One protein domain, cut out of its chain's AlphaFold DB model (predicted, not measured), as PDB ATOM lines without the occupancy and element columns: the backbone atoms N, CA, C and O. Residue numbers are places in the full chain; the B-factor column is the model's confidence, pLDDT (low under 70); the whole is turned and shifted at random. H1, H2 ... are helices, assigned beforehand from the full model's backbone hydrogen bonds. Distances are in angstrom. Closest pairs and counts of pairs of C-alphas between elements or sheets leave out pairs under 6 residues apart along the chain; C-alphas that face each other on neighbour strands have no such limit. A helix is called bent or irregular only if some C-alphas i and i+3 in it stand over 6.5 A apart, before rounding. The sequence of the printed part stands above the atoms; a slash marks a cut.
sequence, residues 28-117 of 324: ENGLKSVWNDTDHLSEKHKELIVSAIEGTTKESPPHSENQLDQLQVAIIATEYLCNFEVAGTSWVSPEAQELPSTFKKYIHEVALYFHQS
ATOM      1  N   GLU A  28       6.854 -16.763 -52.106       92.69
ATOM      2  CA  GLU A  28       5.934 -17.687 -52.774       92.69
ATOM      3  C   GLU A  28       5.578 -18.872 -51.872       92.69
ATOM      4  O   GLU A  28       4.404 -19.211 -51.727       92.69
ATOM      5  N   ASN A  29       6.578 -19.471 -51.222       93.69
ATOM      6  CA  ASN A  29       6.350 -20.620 -50.353       93.69
ATOM      7  C   ASN A  29       5.619 -20.225 -49.069       93.69
ATOM      8  O   ASN A  29       4.721 -20.957 -48.663       93.69
ATOM      9  N   GLY A  30       5.924 -19.064 -48.479       93.38
ATOM     10  CA  GLY A  30       5.185 -18.556 -47.318       93.38
ATOM     11  C   GLY A  30       3.713 -18.281 -47.632       93.38
ATOM     12  O   GLY A  30       2.832 -18.795 -46.944       93.38
ATOM     13  N   LEU A  31       3.431 -17.557 -48.725       93.06
ATOM     14  CA  LEU A  31       2.062 -17.299 -49.189       93.06
ATOM     15  C   LEU A  31       1.301 -18.603 -49.445       93.06
ATOM     16  O   LEU A  31       0.164 -18.759 -48.996       93.06
ATOM     17  N   LYS A  32       1.935 -19.555 -50.139       93.19
ATOM     18  CA  LYS A  32       1.339 -20.848 -50.479       93.19
ATOM     19  C   LYS A  32       1.113 -21.736 -49.259       93.19
ATOM     20  O   LYS A  32       0.073 -22.384 -49.191       93.19
ATOM     21  N   SER A  33       2.061 -21.795 -48.324       92.88
ATOM     22  CA  SER A  33       1.934 -22.612 -47.111       92.88
ATOM     23  C   SER A  33       0.739 -22.142 -46.295       92.88
ATOM     24  O   SER A  33      -0.176 -22.918 -46.038       92.88
ATOM     25  N   VAL A  34       0.684 -20.842 -45.996       92.56
ATOM     26  CA  VAL A  34      -0.415 -20.271 -45.218       92.56
ATOM     27  C   VAL A  34      -1.741 -20.383 -45.963       92.56
ATOM     28  O   VAL A  34      -2.750 -20.724 -45.366       92.56
ATOM     29  N   TRP A  35      -1.768 -20.183 -47.284       92.50
ATOM     30  CA  TRP A  35      -3.001 -20.328 -48.066       92.50
ATOM     31  C   TRP A  35      -3.648 -21.715 -47.929       92.50
ATOM     32  O   TRP A  35      -4.878 -21.834 -47.946       92.50
ATOM     33  N   ASN A  36      -2.828 -22.761 -47.820       90.19
ATOM     34  CA  ASN A  36      -3.305 -24.136 -47.720       90.19
ATOM     35  C   ASN A  36      -3.729 -24.516 -46.298       90.19
ATOM     36  O   ASN A  36      -4.681 -25.281 -46.166       90.19
ATOM     37  N   ASP A  37      -3.073 -23.956 -45.279       88.75
ATOM     38  CA  ASP A  37      -3.205 -24.408 -43.889       88.75
ATOM     39  C   ASP A  37      -3.931 -23.410 -42.961       88.75
ATOM     40  O   ASP A  37      -4.198 -23.740 -41.809       88.75
ATOM     41  N   THR A  38      -4.281 -22.210 -43.442       85.38
ATOM     42  CA  THR A  38      -4.970 -21.185 -42.637       85.38
ATOM     43  C   THR A  38      -6.441 -21.520 -42.374       85.38
ATOM     44  O   THR A  38      -7.202 -21.839 -43.294       85.38
ATOM     45  N   ASP A  39      -6.873 -21.323 -41.127       83.75
ATOM     46  CA  ASP A  39      -8.285 -21.359 -40.722       83.75
ATOM     47  C   ASP A  39      -8.988 -19.994 -40.889       83.75
ATOM     48  O   ASP A  39     -10.206 -19.885 -40.726       83.75
ATOM     49  N   HIS A  40      -8.248 -18.927 -41.222       83.19
ATOM     50  CA  HIS A  40      -8.809 -17.580 -41.364       83.19
ATOM     51  C   HIS A  40      -9.452 -17.359 -42.738       83.19
ATOM     52  O   HIS A  40     -10.491 -16.702 -42.844       83.19
ATOM     53  N   LEU A  41      -8.896 -17.939 -43.806       85.31
ATOM     54  CA  LEU A  41      -9.486 -17.846 -45.142       85.31
ATOM     55  C   LEU A  41     -10.504 -18.962 -45.388       85.31
ATOM     56  O   LEU A  41     -10.152 -20.075 -45.775       85.31
ATOM     57  N   SER A  42     -11.790 -18.624 -45.263       87.69
ATOM     58  CA  SER A  42     -12.875 -19.475 -45.757       87.69
ATOM     59  C   SER A  42     -12.764 -19.715 -47.270       87.69
ATOM     60  O   SER A  42     -12.193 -18.910 -48.009       87.69
ATOM     61  N   GLU A  43     -13.398 -20.779 -47.768       89.69
ATOM     62  CA  GLU A  43     -13.443 -21.063 -49.210       89.69
ATOM     63  C   GLU A  43     -14.023 -19.910 -50.037       89.69
ATOM     64  O   GLU A  43     -13.547 -19.642 -51.139       89.69
ATOM     65  N   LYS A  44     -14.997 -19.175 -49.486       89.19
ATOM     66  CA  LYS A  44     -15.565 -17.993 -50.143       89.19
ATOM     67  C   LYS A  44     -14.582 -16.822 -50.167       89.19
ATOM     68  O   LYS A  44     -14.512 -16.111 -51.165       89.19
ATOM     69  N   HIS A  45     -13.784 -16.639 -49.112       89.81
ATOM     70  CA  HIS A  45     -12.712 -15.637 -49.105       89.81
ATOM     71  C   HIS A  45     -11.640 -15.974 -50.146       89.81
ATOM     72  O   HIS A  45     -11.223 -15.098 -50.902       89.81
ATOM     73  N   LYS A  46     -11.255 -17.252 -50.254       91.06
ATOM     74  CA  LYS A  46     -10.329 -17.722 -51.294       91.06
ATOM     75  C   LYS A  46     -10.882 -17.471 -52.699       91.06
ATOM     76  O   LYS A  46     -10.141 -17.017 -53.564       91.06
ATOM     77  N   GLU A  47     -12.177 -17.702 -52.924       90.75
ATOM     78  CA  GLU A  47     -12.847 -17.388 -54.197       90.75
ATOM     79  C   GLU A  47     -12.817 -15.893 -54.528       90.75
ATOM     80  O   GLU A  47     -12.493 -15.537 -55.661       90.75
ATOM     81  N   LEU A  48     -13.083 -15.019 -53.551       88.69
ATOM     82  CA  LEU A  48     -12.988 -13.569 -53.739       88.69
ATOM     83  C   LEU A  48     -11.560 -13.138 -54.091       88.69
ATOM     84  O   LEU A  48     -11.373 -12.391 -55.052       88.69
ATOM     85  N   ILE A  49     -10.555 -13.649 -53.376       88.44
ATOM     86  CA  ILE A  49      -9.141 -13.342 -53.640       88.44
ATOM     87  C   ILE A  49      -8.737 -13.785 -55.046       88.44
ATOM     88  O   ILE A  49      -8.190 -12.991 -55.808       88.44
ATOM     89  N   VAL A  50      -9.059 -15.027 -55.412       90.31
ATOM     90  CA  VAL A  50      -8.768 -15.578 -56.742       90.31
ATOM     91  C   VAL A  50      -9.478 -14.780 -57.837       90.31
ATOM     92  O   VAL A  50      -8.901 -14.528 -58.892       90.31
ATOM     93  N   SER A  51     -10.708 -14.320 -57.589       87.06
ATOM     94  CA  SER A  51     -11.445 -13.490 -58.549       87.06
ATOM     95  C   SER A  51     -10.820 -12.107 -58.773       87.06
ATOM     96  O   SER A  51     -11.027 -11.515 -59.831       87.06
ATOM     97  N   ALA A  52     -10.052 -11.602 -57.800       84.38
ATOM     98  CA  ALA A  52      -9.411 -10.293 -57.859       84.38
ATOM     99  C   ALA A  52      -8.008 -10.324 -58.481       84.38
ATOM    100  O   ALA A  52      -7.471  -9.259 -58.769       84.38
ATOM    101  N   ILE A  53      -7.402 -11.502 -58.665       85.25
ATOM    102  CA  ILE A  53      -6.013 -11.634 -59.116       85.25
ATOM    103  C   ILE A  53      -5.944 -12.553 -60.336       85.25
ATOM    104  O   ILE A  53      -6.046 -13.780 -60.234       85.25
ATOM    105  N   GLU A  54      -5.697 -11.964 -61.505       81.19
ATOM    106  CA  GLU A  54      -5.538 -12.722 -62.747       81.19
ATOM    107  C   GLU A  54      -4.395 -13.753 -62.649       81.19
ATOM    108  O   GLU A  54      -3.304 -13.477 -62.146       81.19
ATOM    109  N   GLY A  55      -4.649 -14.968 -63.143       81.25
ATOM    110  CA  GLY A  55      -3.666 -16.055 -63.150       81.25
ATOM    111  C   GLY A  55      -3.502 -16.787 -61.816       81.25
ATOM    112  O   GLY A  55      -2.630 -17.649 -61.717       81.25
ATOM    113  N   THR A  56      -4.329 -16.487 -60.811       84.19
ATOM    114  CA  THR A  56      -4.424 -17.301 -59.592       84.19
ATOM    115  C   THR A  56      -5.596 -18.276 -59.664       84.19
ATOM    116  O   THR A  56      -6.585 -18.044 -60.360       84.19
ATOM    117  N   THR A  57      -5.469 -19.404 -58.971       84.88
ATOM    118  CA  THR A  57      -6.556 -20.363 -58.724       84.88
ATOM    119  C   THR A  57      -6.474 -20.834 -57.276       84.88
ATOM    120  O   THR A  57      -5.525 -20.502 -56.567       84.88
ATOM    121  N   LYS A  58      -7.435 -21.641 -56.816       81.62
ATOM    122  CA  LYS A  58      -7.364 -22.226 -55.466       81.62
ATOM    123  C   LYS A  58      -6.106 -23.082 -55.276       81.62
ATOM    124  O   LYS A  58      -5.520 -23.068 -54.200       81.62
ATOM    125  N   GLU A  59      -5.682 -23.780 -56.327       84.38
ATOM    126  CA  GLU A  59      -4.499 -24.647 -56.378       84.38
ATOM    127  C   GLU A  59      -3.204 -23.880 -56.695       84.38
ATOM    128  O   GLU A  59      -2.105 -24.391 -56.474       84.38
ATOM    129  N   SER A  60      -3.332 -22.661 -57.223       86.06
ATOM    130  CA  SER A  60      -2.233 -21.767 -57.583       86.06
ATOM    131  C   SER A  60      -2.455 -20.389 -56.947       86.06
ATOM    132  O   SER A  60      -2.851 -19.452 -57.653       86.06
ATOM    133  N   PRO A  61      -2.241 -20.262 -55.623       87.06
ATOM    134  CA  PRO A  61      -2.476 -19.019 -54.899       87.06
ATOM    135  C   PRO A  61      -1.524 -17.892 -55.331       87.06
ATOM    136  O   PRO A  61      -0.574 -18.128 -56.091       87.06
ATOM    137  N   PRO A  62      -1.753 -16.656 -54.849       86.25
ATOM    138  CA  PRO A  62      -0.812 -15.560 -55.044       86.25
ATOM    139  C   PRO A  62       0.598 -15.947 -54.582       86.25
ATOM    140  O   PRO A  62       0.771 -16.536 -53.519       86.25
ATOM    141  N   HIS A  63       1.605 -15.597 -55.377       88.88
ATOM    142  CA  HIS A  63       3.007 -15.960 -55.143       88.88
ATOM    143  C   HIS A  63       3.962 -14.757 -55.170       88.88
ATOM    144  O   HIS A  63       5.175 -14.918 -55.060       88.88
ATOM    145  N   SER A  64       3.449 -13.533 -55.328       86.00
ATOM    146  CA  SER A  64       4.267 -12.316 -55.318       86.00
ATOM    147  C   SER A  64       3.502 -11.095 -54.810       86.00
ATOM    148  O   SER A  64       2.284 -11.020 -54.960       86.00
ATOM    149  N   GLU A  65       4.223 -10.095 -54.287       84.25
ATOM    150  CA  GLU A  65       3.630  -8.807 -53.885       84.25
ATOM    151  C   GLU A  65       2.901  -8.117 -55.050       84.25
ATOM    152  O   GLU A  65       1.842  -7.531 -54.851       84.25
ATOM    153  N   ASN A  66       3.421  -8.232 -56.279       83.12
ATOM    154  CA  ASN A  66       2.818  -7.619 -57.467       83.12
ATOM    155  C   ASN A  66       1.426  -8.179 -57.783       83.12
ATOM    156  O   ASN A  66       0.569  -7.451 -58.273       83.12
ATOM    157  N   GLN A  67       1.189  -9.461 -57.505       84.44
ATOM    158  CA  GLN A  67      -0.131 -10.060 -57.694       84.44
ATOM    159  C   GLN A  67      -1.156  -9.542 -56.681       84.44
ATOM    160  O   GLN A  67      -2.343  -9.512 -56.982       84.44
ATOM    161  N   LEU A  68      -0.715  -9.089 -55.506       84.94
ATOM    162  CA  LEU A  68      -1.603  -8.570 -54.463       84.94
ATOM    163  C   LEU A  68      -2.130  -7.154 -54.765       84.94
ATOM    164  O   LEU A  68      -2.984  -6.664 -54.032       84.94
ATOM    165  N   ASP A  69      -1.667  -6.503 -55.839       84.56
ATOM    166  CA  ASP A  69      -2.049  -5.135 -56.217       84.56
ATOM    167  C   ASP A  69      -3.561  -4.973 -56.421       84.56
ATOM    168  O   ASP A  69      -4.222  -4.195 -55.736       84.56
ATOM    169  N   GLN A  70      -4.140  -5.768 -57.325       82.94
ATOM    170  CA  GLN A  70      -5.566  -5.686 -57.647       82.94
ATOM    171  C   GLN A  70      -6.447  -6.063 -56.452       82.94
ATOM    172  O   GLN A  70      -7.484  -5.438 -56.223       82.94
ATOM    173  N   LEU A  71      -6.005  -7.033 -55.647       86.38
ATOM    174  CA  LEU A  71      -6.682  -7.398 -54.409       86.38
ATOM    175  C   LEU A  71      -6.686  -6.240 -53.407       86.38
ATOM    176  O   LEU A  71      -7.719  -5.961 -52.801       86.38
ATOM    177  N   GLN A  72      -5.572  -5.523 -53.267       86.06
ATOM    178  CA  GLN A  72      -5.491  -4.359 -52.390       86.06
ATOM    179  C   GLN A  72      -6.459  -3.252 -52.830       86.06
ATOM    180  O   GLN A  72      -7.140  -2.661 -51.991       86.06
ATOM    181  N   VAL A  73      -6.572  -2.999 -54.139       85.44
ATOM    182  CA  VAL A  73      -7.563  -2.061 -54.692       85.44
ATOM    183  C   VAL A  73      -8.988  -2.507 -54.360       85.44
ATOM    184  O   VAL A  73      -9.796  -1.684 -53.929       85.44
ATOM    185  N   ALA A  74      -9.298  -3.799 -54.514       86.94
ATOM    186  CA  ALA A  74     -10.613  -4.349 -54.192       86.94
ATOM    187  C   ALA A  74     -10.953  -4.206 -52.696       86.94
ATOM    188  O   ALA A  74     -12.078  -3.835 -52.355       86.94
ATOM    189  N   ILE A  75      -9.980  -4.432 -51.809       87.38
ATOM    190  CA  ILE A  75     -10.125  -4.258 -50.357       87.38
ATOM    191  C   ILE A  75     -10.424  -2.797 -50.009       87.38
ATOM    192  O   ILE A  75     -11.409  -2.526 -49.326       87.38
ATOM    193  N   ILE A  76      -9.641  -1.850 -50.538       85.31
ATOM    194  CA  ILE A  76      -9.843  -0.412 -50.287       85.31
ATOM    195  C   ILE A  76     -11.208   0.044 -50.816       85.31
ATOM    196  O   ILE A  76     -11.924   0.783 -50.140       85.31
ATOM    197  N   ALA A  77     -11.587  -0.394 -52.019       87.88
ATOM    198  CA  ALA A  77     -12.892  -0.079 -52.591       87.88
ATOM    199  C   ALA A  77     -14.029  -0.635 -51.725       87.88
ATOM    200  O   ALA A  77     -15.018   0.057 -51.501       87.88
ATOM    201  N   THR A  78     -13.870  -1.847 -51.197       88.88
ATOM    202  CA  THR A  78     -14.844  -2.468 -50.296       88.88
ATOM    203  C   THR A  78     -15.000  -1.665 -49.008       88.88
ATOM    204  O   THR A  78     -16.114  -1.256 -48.692       88.88
ATOM    205  N   GLU A  79     -13.902  -1.347 -48.314       86.94
ATOM    206  CA  GLU A  79     -13.931  -0.508 -47.105       86.94
ATOM    207  C   GLU A  79     -14.573   0.863 -47.388       86.94
ATOM    208  O   GLU A  79     -15.380   1.358 -46.600       86.94
ATOM    209  N   TYR A  80     -14.271   1.464 -48.545       88.00
ATOM    210  CA  TYR A  80     -14.863   2.732 -48.963       88.00
ATOM    211  C   TYR A  80     -16.379   2.633 -49.168       88.00
ATOM    212  O   TYR A  80     -17.101   3.500 -48.682       88.00
ATOM    213  N   LEU A  81     -16.872   1.594 -49.850       89.88
ATOM    214  CA  LEU A  81     -18.307   1.387 -50.080       89.88
ATOM    215  C   LEU A  81     -19.054   1.124 -48.766       89.88
ATOM    216  O   LEU A  81     -20.117   1.711 -48.560       89.88
ATOM    217  N   CYS A  82     -18.469   0.335 -47.858       87.81
ATOM    218  CA  CYS A  82     -19.030   0.073 -46.529       87.81
ATOM    219  C   CYS A  82     -19.276   1.366 -45.731       87.81
ATOM    220  O   CYS A  82     -20.267   1.466 -45.013       87.81
ATOM    221  N   ASN A  83     -18.442   2.399 -45.900       87.00
ATOM    222  CA  ASN A  83     -18.616   3.684 -45.208       87.00
ATOM    223  C   ASN A  83     -19.854   4.486 -45.660       87.00
ATOM    224  O   ASN A  83     -20.249   5.427 -44.969       87.00
ATOM    225  N   PHE A  84     -20.463   4.150 -46.802       86.25
ATOM    226  CA  PHE A  84     -21.705   4.774 -47.282       86.25
ATOM    227  C   PHE A  84     -22.959   3.969 -46.940       86.25
ATOM    228  O   PHE A  84     -24.071   4.436 -47.200       86.25
ATOM    229  N   GLU A  85     -22.805   2.771 -46.376       87.19
ATOM    230  CA  GLU A  85     -23.937   1.937 -46.007       87.19
ATOM    231  C   GLU A  85     -24.715   2.580 -44.852       87.19
ATOM    232  O   GLU A  85     -24.177   2.982 -43.818       87.19
ATOM    233  N   VAL A  86     -26.026   2.697 -45.044       83.19
ATOM    234  CA  VAL A  86     -26.971   3.168 -44.030       83.19
ATOM    235  C   VAL A  86     -27.852   2.007 -43.603       83.19
ATOM    236  O   VAL A  86     -28.051   1.056 -44.361       83.19
ATOM    237  N   ALA A  87     -28.403   2.086 -42.391       78.88
ATOM    238  CA  ALA A  87     -29.189   1.010 -41.795       78.88
ATOM    239  C   ALA A  87     -30.210   0.411 -42.786       78.88
ATOM    240  O   ALA A  87     -31.150   1.082 -43.214       78.88
ATOM    241  N   GLY A  88     -30.007  -0.864 -43.138       76.25
ATOM    242  CA  GLY A  88     -30.885  -1.638 -44.019       76.25
ATOM    243  C   GLY A  88     -30.486  -1.704 -45.499       76.25
ATOM    244  O   GLY A  88     -31.197  -2.357 -46.256       76.25
ATOM    245  N   THR A  89     -29.382  -1.077 -45.928       81.25
ATOM    246  CA  THR A  89     -28.886  -1.164 -47.317       81.25
ATOM    247  C   THR A  89     -27.420  -1.596 -47.349       81.25
ATOM    248  O   THR A  89     -26.564  -0.855 -46.885       81.25
ATOM    249  N   SER A  90     -27.151  -2.768 -47.934       86.75
ATOM    250  CA  SER A  90     -25.802  -3.314 -48.144       86.75
ATOM    251  C   SER A  90     -25.421  -3.150 -49.611       86.75
ATOM    252  O   SER A  90     -26.179  -3.567 -50.491       86.75
ATOM    253  N   TRP A  91     -24.287  -2.517 -49.890       87.75
ATOM    254  CA  TRP A  91     -23.737  -2.374 -51.243       87.75
ATOM    255  C   TRP A  91     -22.786  -3.520 -51.575       87.75
ATOM    256  O   TRP A  91     -22.584  -3.844 -52.744       87.75
ATOM    257  N   VAL A  92     -22.228  -4.138 -50.536       90.56
ATOM    258  CA  VAL A  92     -21.242  -5.207 -50.629       90.56
ATOM    259  C   VAL A  92     -21.825  -6.500 -50.042       90.56
ATOM    260  O   VAL A  92     -22.718  -6.455 -49.192       90.56
ATOM    261  N   SER A  93     -21.380  -7.665 -50.530       89.50
ATOM    262  CA  SER A  93     -21.782  -8.953 -49.948       89.50
ATOM    263  C   SER A  93     -21.142  -9.154 -48.567       89.50
ATOM    264  O   SER A  93     -20.056  -8.620 -48.335       89.50
ATOM    265  N   PRO A  94     -21.743  -9.958 -47.670       89.38
ATOM    266  CA  PRO A  94     -21.174 -10.217 -46.346       89.38
ATOM    267  C   PRO A  94     -19.718 -10.708 -46.392       89.38
ATOM    268  O   PRO A  94     -18.868 -10.209 -45.666       89.38
ATOM    269  N   GLU A  95     -19.388 -11.613 -47.313       89.44
ATOM    270  CA  GLU A  95     -18.025 -12.147 -47.438       89.44
ATOM    271  C   GLU A  95     -17.021 -11.101 -47.932       89.44
ATOM    272  O   GLU A  95     -15.852 -11.124 -47.554       89.44
ATOM    273  N   ALA A  96     -17.460 -10.165 -48.776       88.38
ATOM    274  CA  ALA A  96     -16.605  -9.070 -49.209       88.38
ATOM    275  C   ALA A  96     -16.436  -8.024 -48.092       88.38
ATOM    276  O   ALA A  96     -15.344  -7.485 -47.951       88.38
ATOM    277  N   GLN A  97     -17.442  -7.808 -47.236       89.62
ATOM    278  CA  GLN A  97     -17.310  -6.967 -46.035       89.62
ATOM    279  C   GLN A  97     -16.287  -7.529 -45.032       89.62
ATOM    280  O   GLN A  97     -15.572  -6.757 -44.395       89.62
ATOM    281  N   GLU A  98     -16.186  -8.855 -44.905       90.00
ATOM    282  CA  GLU A  98     -15.222  -9.540 -44.025       90.00
ATOM    283  C   GLU A  98     -13.804  -9.638 -44.618       90.00
ATOM    284  O   GLU A  98     -12.823  -9.836 -43.886       90.00
ATOM    285  N   LEU A  99     -13.672  -9.488 -45.939       88.50
ATOM    286  CA  LEU A  99     -12.417  -9.677 -46.662       88.50
ATOM    287  C   LEU A  99     -11.256  -8.798 -46.151       88.50
ATOM    288  O   LEU A  99     -10.166  -9.348 -46.001       88.50
ATOM    289  N   PRO A 100     -11.424  -7.496 -45.831       87.38
ATOM    290  CA  PRO A 100     -10.325  -6.665 -45.336       87.38
ATOM    291  C   PRO A 100      -9.686  -7.191 -44.043       87.38
ATOM    292  O   PRO A 100      -8.464  -7.319 -43.972       87.38
ATOM    293  N   SER A 101     -10.496  -7.527 -43.029       86.31
ATOM    294  CA  SER A 101      -9.992  -8.064 -41.750       86.31
ATOM    295  C   SER A 101      -9.377  -9.450 -41.951       86.31
ATOM    296  O   SER A 101      -8.267  -9.717 -41.492       86.31
ATOM    297  N   THR A 102     -10.039 -10.309 -42.730       87.56
ATOM    298  CA  THR A 102      -9.543 -11.662 -43.002       87.56
ATOM    299  C   THR A 102      -8.215 -11.647 -43.757       87.56
ATOM    300  O   THR A 102      -7.297 -12.400 -43.432       87.56
ATOM    301  N   PHE A 103      -8.078 -10.766 -44.747       87.25
ATOM    302  CA  PHE A 103      -6.841 -10.623 -45.500       87.25
ATOM    303  C   PHE A 103      -5.706 -10.081 -44.627       87.25
ATOM    304  O   PHE A 103      -4.596 -10.599 -44.706       87.25
ATOM    305  N   LYS A 104      -5.968  -9.114 -43.734       86.38
ATOM    306  CA  LYS A 104      -4.964  -8.653 -42.753       86.38
ATOM    307  C   LYS A 104      -4.452  -9.802 -41.882       86.38
ATOM    308  O   LYS A 104      -3.243  -9.935 -41.717       86.38
ATOM    309  N   LYS A 105      -5.344 -10.677 -41.402       89.06
ATOM    310  CA  LYS A 105      -4.960 -11.880 -40.642       89.06
ATOM    311  C   LYS A 105      -4.132 -12.856 -41.472       89.06
ATOM    312  O   LYS A 105      -3.089 -13.292 -41.006       89.06
ATOM    313  N   TYR A 106      -4.534 -13.126 -42.715       89.75
ATOM    314  CA  TYR A 106      -3.749 -13.954 -43.639       89.75
ATOM    315  C   TYR A 106      -2.328 -13.405 -43.839       89.75
ATOM    316  O   TYR A 106      -1.351 -14.140 -43.735       89.75
ATOM    317  N   ILE A 107      -2.192 -12.100 -44.074       90.12
ATOM    318  CA  ILE A 107      -0.891 -11.442 -44.241       90.12
ATOM    319  C   ILE A 107      -0.046 -11.530 -42.968       90.12
ATOM    320  O   ILE A 107       1.159 -11.785 -43.035       90.12
ATOM    321  N   HIS A 108      -0.668 -11.344 -41.809       91.12
ATOM    322  CA  HIS A 108       0.007 -11.499 -40.532       91.12
ATOM    323  C   HIS A 108       0.470 -12.949 -40.306       91.12
ATOM    324  O   HIS A 108       1.610 -13.170 -39.906       91.12
ATOM    325  N   GLU A 109      -0.338 -13.939 -40.669       91.56
ATOM    326  CA  GLU A 109       0.034 -15.352 -40.604       91.56
ATOM    327  C   GLU A 109       1.193 -15.696 -41.560       91.56
ATOM    328  O   GLU A 109       2.109 -16.423 -41.187       91.56
ATOM    329  N   VAL A 110       1.244 -15.094 -42.755       92.62
ATOM    330  CA  VAL A 110       2.397 -15.209 -43.673       92.62
ATOM    331  C   VAL A 110       3.667 -14.618 -43.058       92.62
ATOM    332  O   VAL A 110       4.753 -15.179 -43.204       92.62
ATOM    333  N   ALA A 111       3.564 -13.505 -42.338       92.38
ATOM    334  CA  ALA A 111       4.700 -12.949 -41.612       92.38
ATOM    335  C   ALA A 111       5.132 -13.853 -40.437       92.38
ATOM    336  O   ALA A 111       6.331 -14.062 -40.234       92.38
ATOM    337  N   LEU A 112       4.172 -14.432 -39.703       91.62
ATOM    338  CA  LEU A 112       4.416 -15.410 -38.635       91.62
ATOM    339  C   LEU A 112       5.079 -16.683 -39.155       91.62
ATOM    340  O   LEU A 112       5.980 -17.198 -38.497       91.62
ATOM    341  N   TYR A 113       4.712 -17.142 -40.352       93.38
ATOM    342  CA  TYR A 113       5.389 -18.249 -41.015       93.38
ATOM    343  C   TYR A 113       6.899 -17.986 -41.070       93.38
ATOM    344  O   TYR A 113       7.669 -18.761 -40.522       93.38
ATOM    345  N   PHE A 114       7.358 -16.840 -41.585       93.69
ATOM    346  CA  PHE A 114       8.803 -16.552 -41.623       93.69
ATOM    347  C   PHE A 114       9.445 -16.415 -40.235       93.69
ATOM    348  O   PHE A 114      10.626 -16.724 -40.062       93.69
ATOM    349  N   HIS A 115       8.672 -15.983 -39.239       90.19
ATOM    350  CA  HIS A 115       9.106 -15.888 -37.847       90.19
ATOM    351  C   HIS A 115       9.388 -17.257 -37.209       90.19
ATOM    352  O   HIS A 115      10.313 -17.406 -36.411       90.19
ATOM    353  N   GLN A 116       8.608 -18.274 -37.572       89.19
ATOM    354  CA  GLN A 116       8.632 -19.607 -36.964       89.19
ATOM    355  C   GLN A 116       9.633 -20.564 -37.631       89.19
ATOM    356  O   GLN A 116       9.582 -21.777 -37.436       89.19
ATOM    357  N   SER A 117      10.596 -20.022 -38.378       91.38
ATOM    358  CA  SER A 117      11.565 -20.810 -39.145       91.38
ATOM    359  C   SER A 117      12.440 -21.745 -38.307       91.38
ATOM    360  O   SER A 117      12.991 -22.709 -38.837       91.38
TER     361      SER A 117
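This is residues 28 to 117 of the 324 residues of the protein "SIR2_2 domain-containing protein" of Vibrio pectenicida (UniProt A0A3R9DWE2). A long helix, H4, runs along the long axis, and H3 folds back beside part of it as a helical hairpin, the two helices touching toward the ends near their link. H2 crosses this pair and touches both helices, while H1 packs across the later part of H4 alone, and residues 84 to 89 of the link from H3 to H4 stick out at one end. The printed part has 90 residues with four named helices, in the order H1, H2, H3, H4, and no named strand; its class is all helix. The whole is compact, with a radius of gyration of the C-alphas of 13.7 A, yet elongated in outline, spanning 46 by 26 by 21 A.

H4, residues 94 to 115, measures 32.0 A from its first C-alpha at (-21.174, -10.217, -46.346) to its last at (9.106, -15.888, -37.847). It has a kink of 41 degrees near residue 101 and is irregular, with C-alphas 97 and 100 lying 7.0 A apart. H3, residues 65 to 82, measures 25.4 A and has a kink of 27 degrees near residue 72. H3 is irregular, but only just: C-alphas 67 and 70 are 7.0 A apart. H2, residues 43 to 52, and H1, residues 28 to 37, each measure 14.4 A; C-alpha 28 is at (5.934, -17.687, -52.774).

H4 is the hub, touching the three other helices. Its residues 96 to 100 touch residues 75 to 82 of H3, and the closest C-alphas are those of Ile 75 and Pro 100, 5.6 A apart. H3 and H4 form a helical hairpin, running opposite ways at a steep tilt of 37 degrees, only just past shallow. H2 touches residues 95 to 102 of H4, about perpendicular at 90 degrees, with the C-alphas of His 45 and Leu 99 closest at 6.4 A. H2 also touches residues 70 to 74 of H3, only just about perpendicular at 73 degrees; the C-alphas of Ala 52 and Leu 71 come closest, at 5.3 A. H1 touches residues 106 to 114 of H4, opposite ways at a steep tilt of 60 degrees, and the closest C-alphas, those of Gly 30 and Val 110, are 5.7 A apart. H1 and H3 are apart, and H1 and H2 are only just apart, at 8.4 A. The helix packing is mostly crossed, with 0 of 4 touching pairs at a shallow tilt. Every O i to N i+4 pair is within hydrogen-bond range in H1 and H2, against 11 of 14 in H3 and 16 of 18 in H4.

The two C-alphas farthest apart, those of Gly 88 and Ser 117, are 46.8 A apart. The printed part has no cut. The link from H1 to H2 is tight; those from H2 to H3, residues 53 to 64, and from H3 to H4 are long. The mean pLDDT of the printed part is 87.7, and no printed residue is under 70.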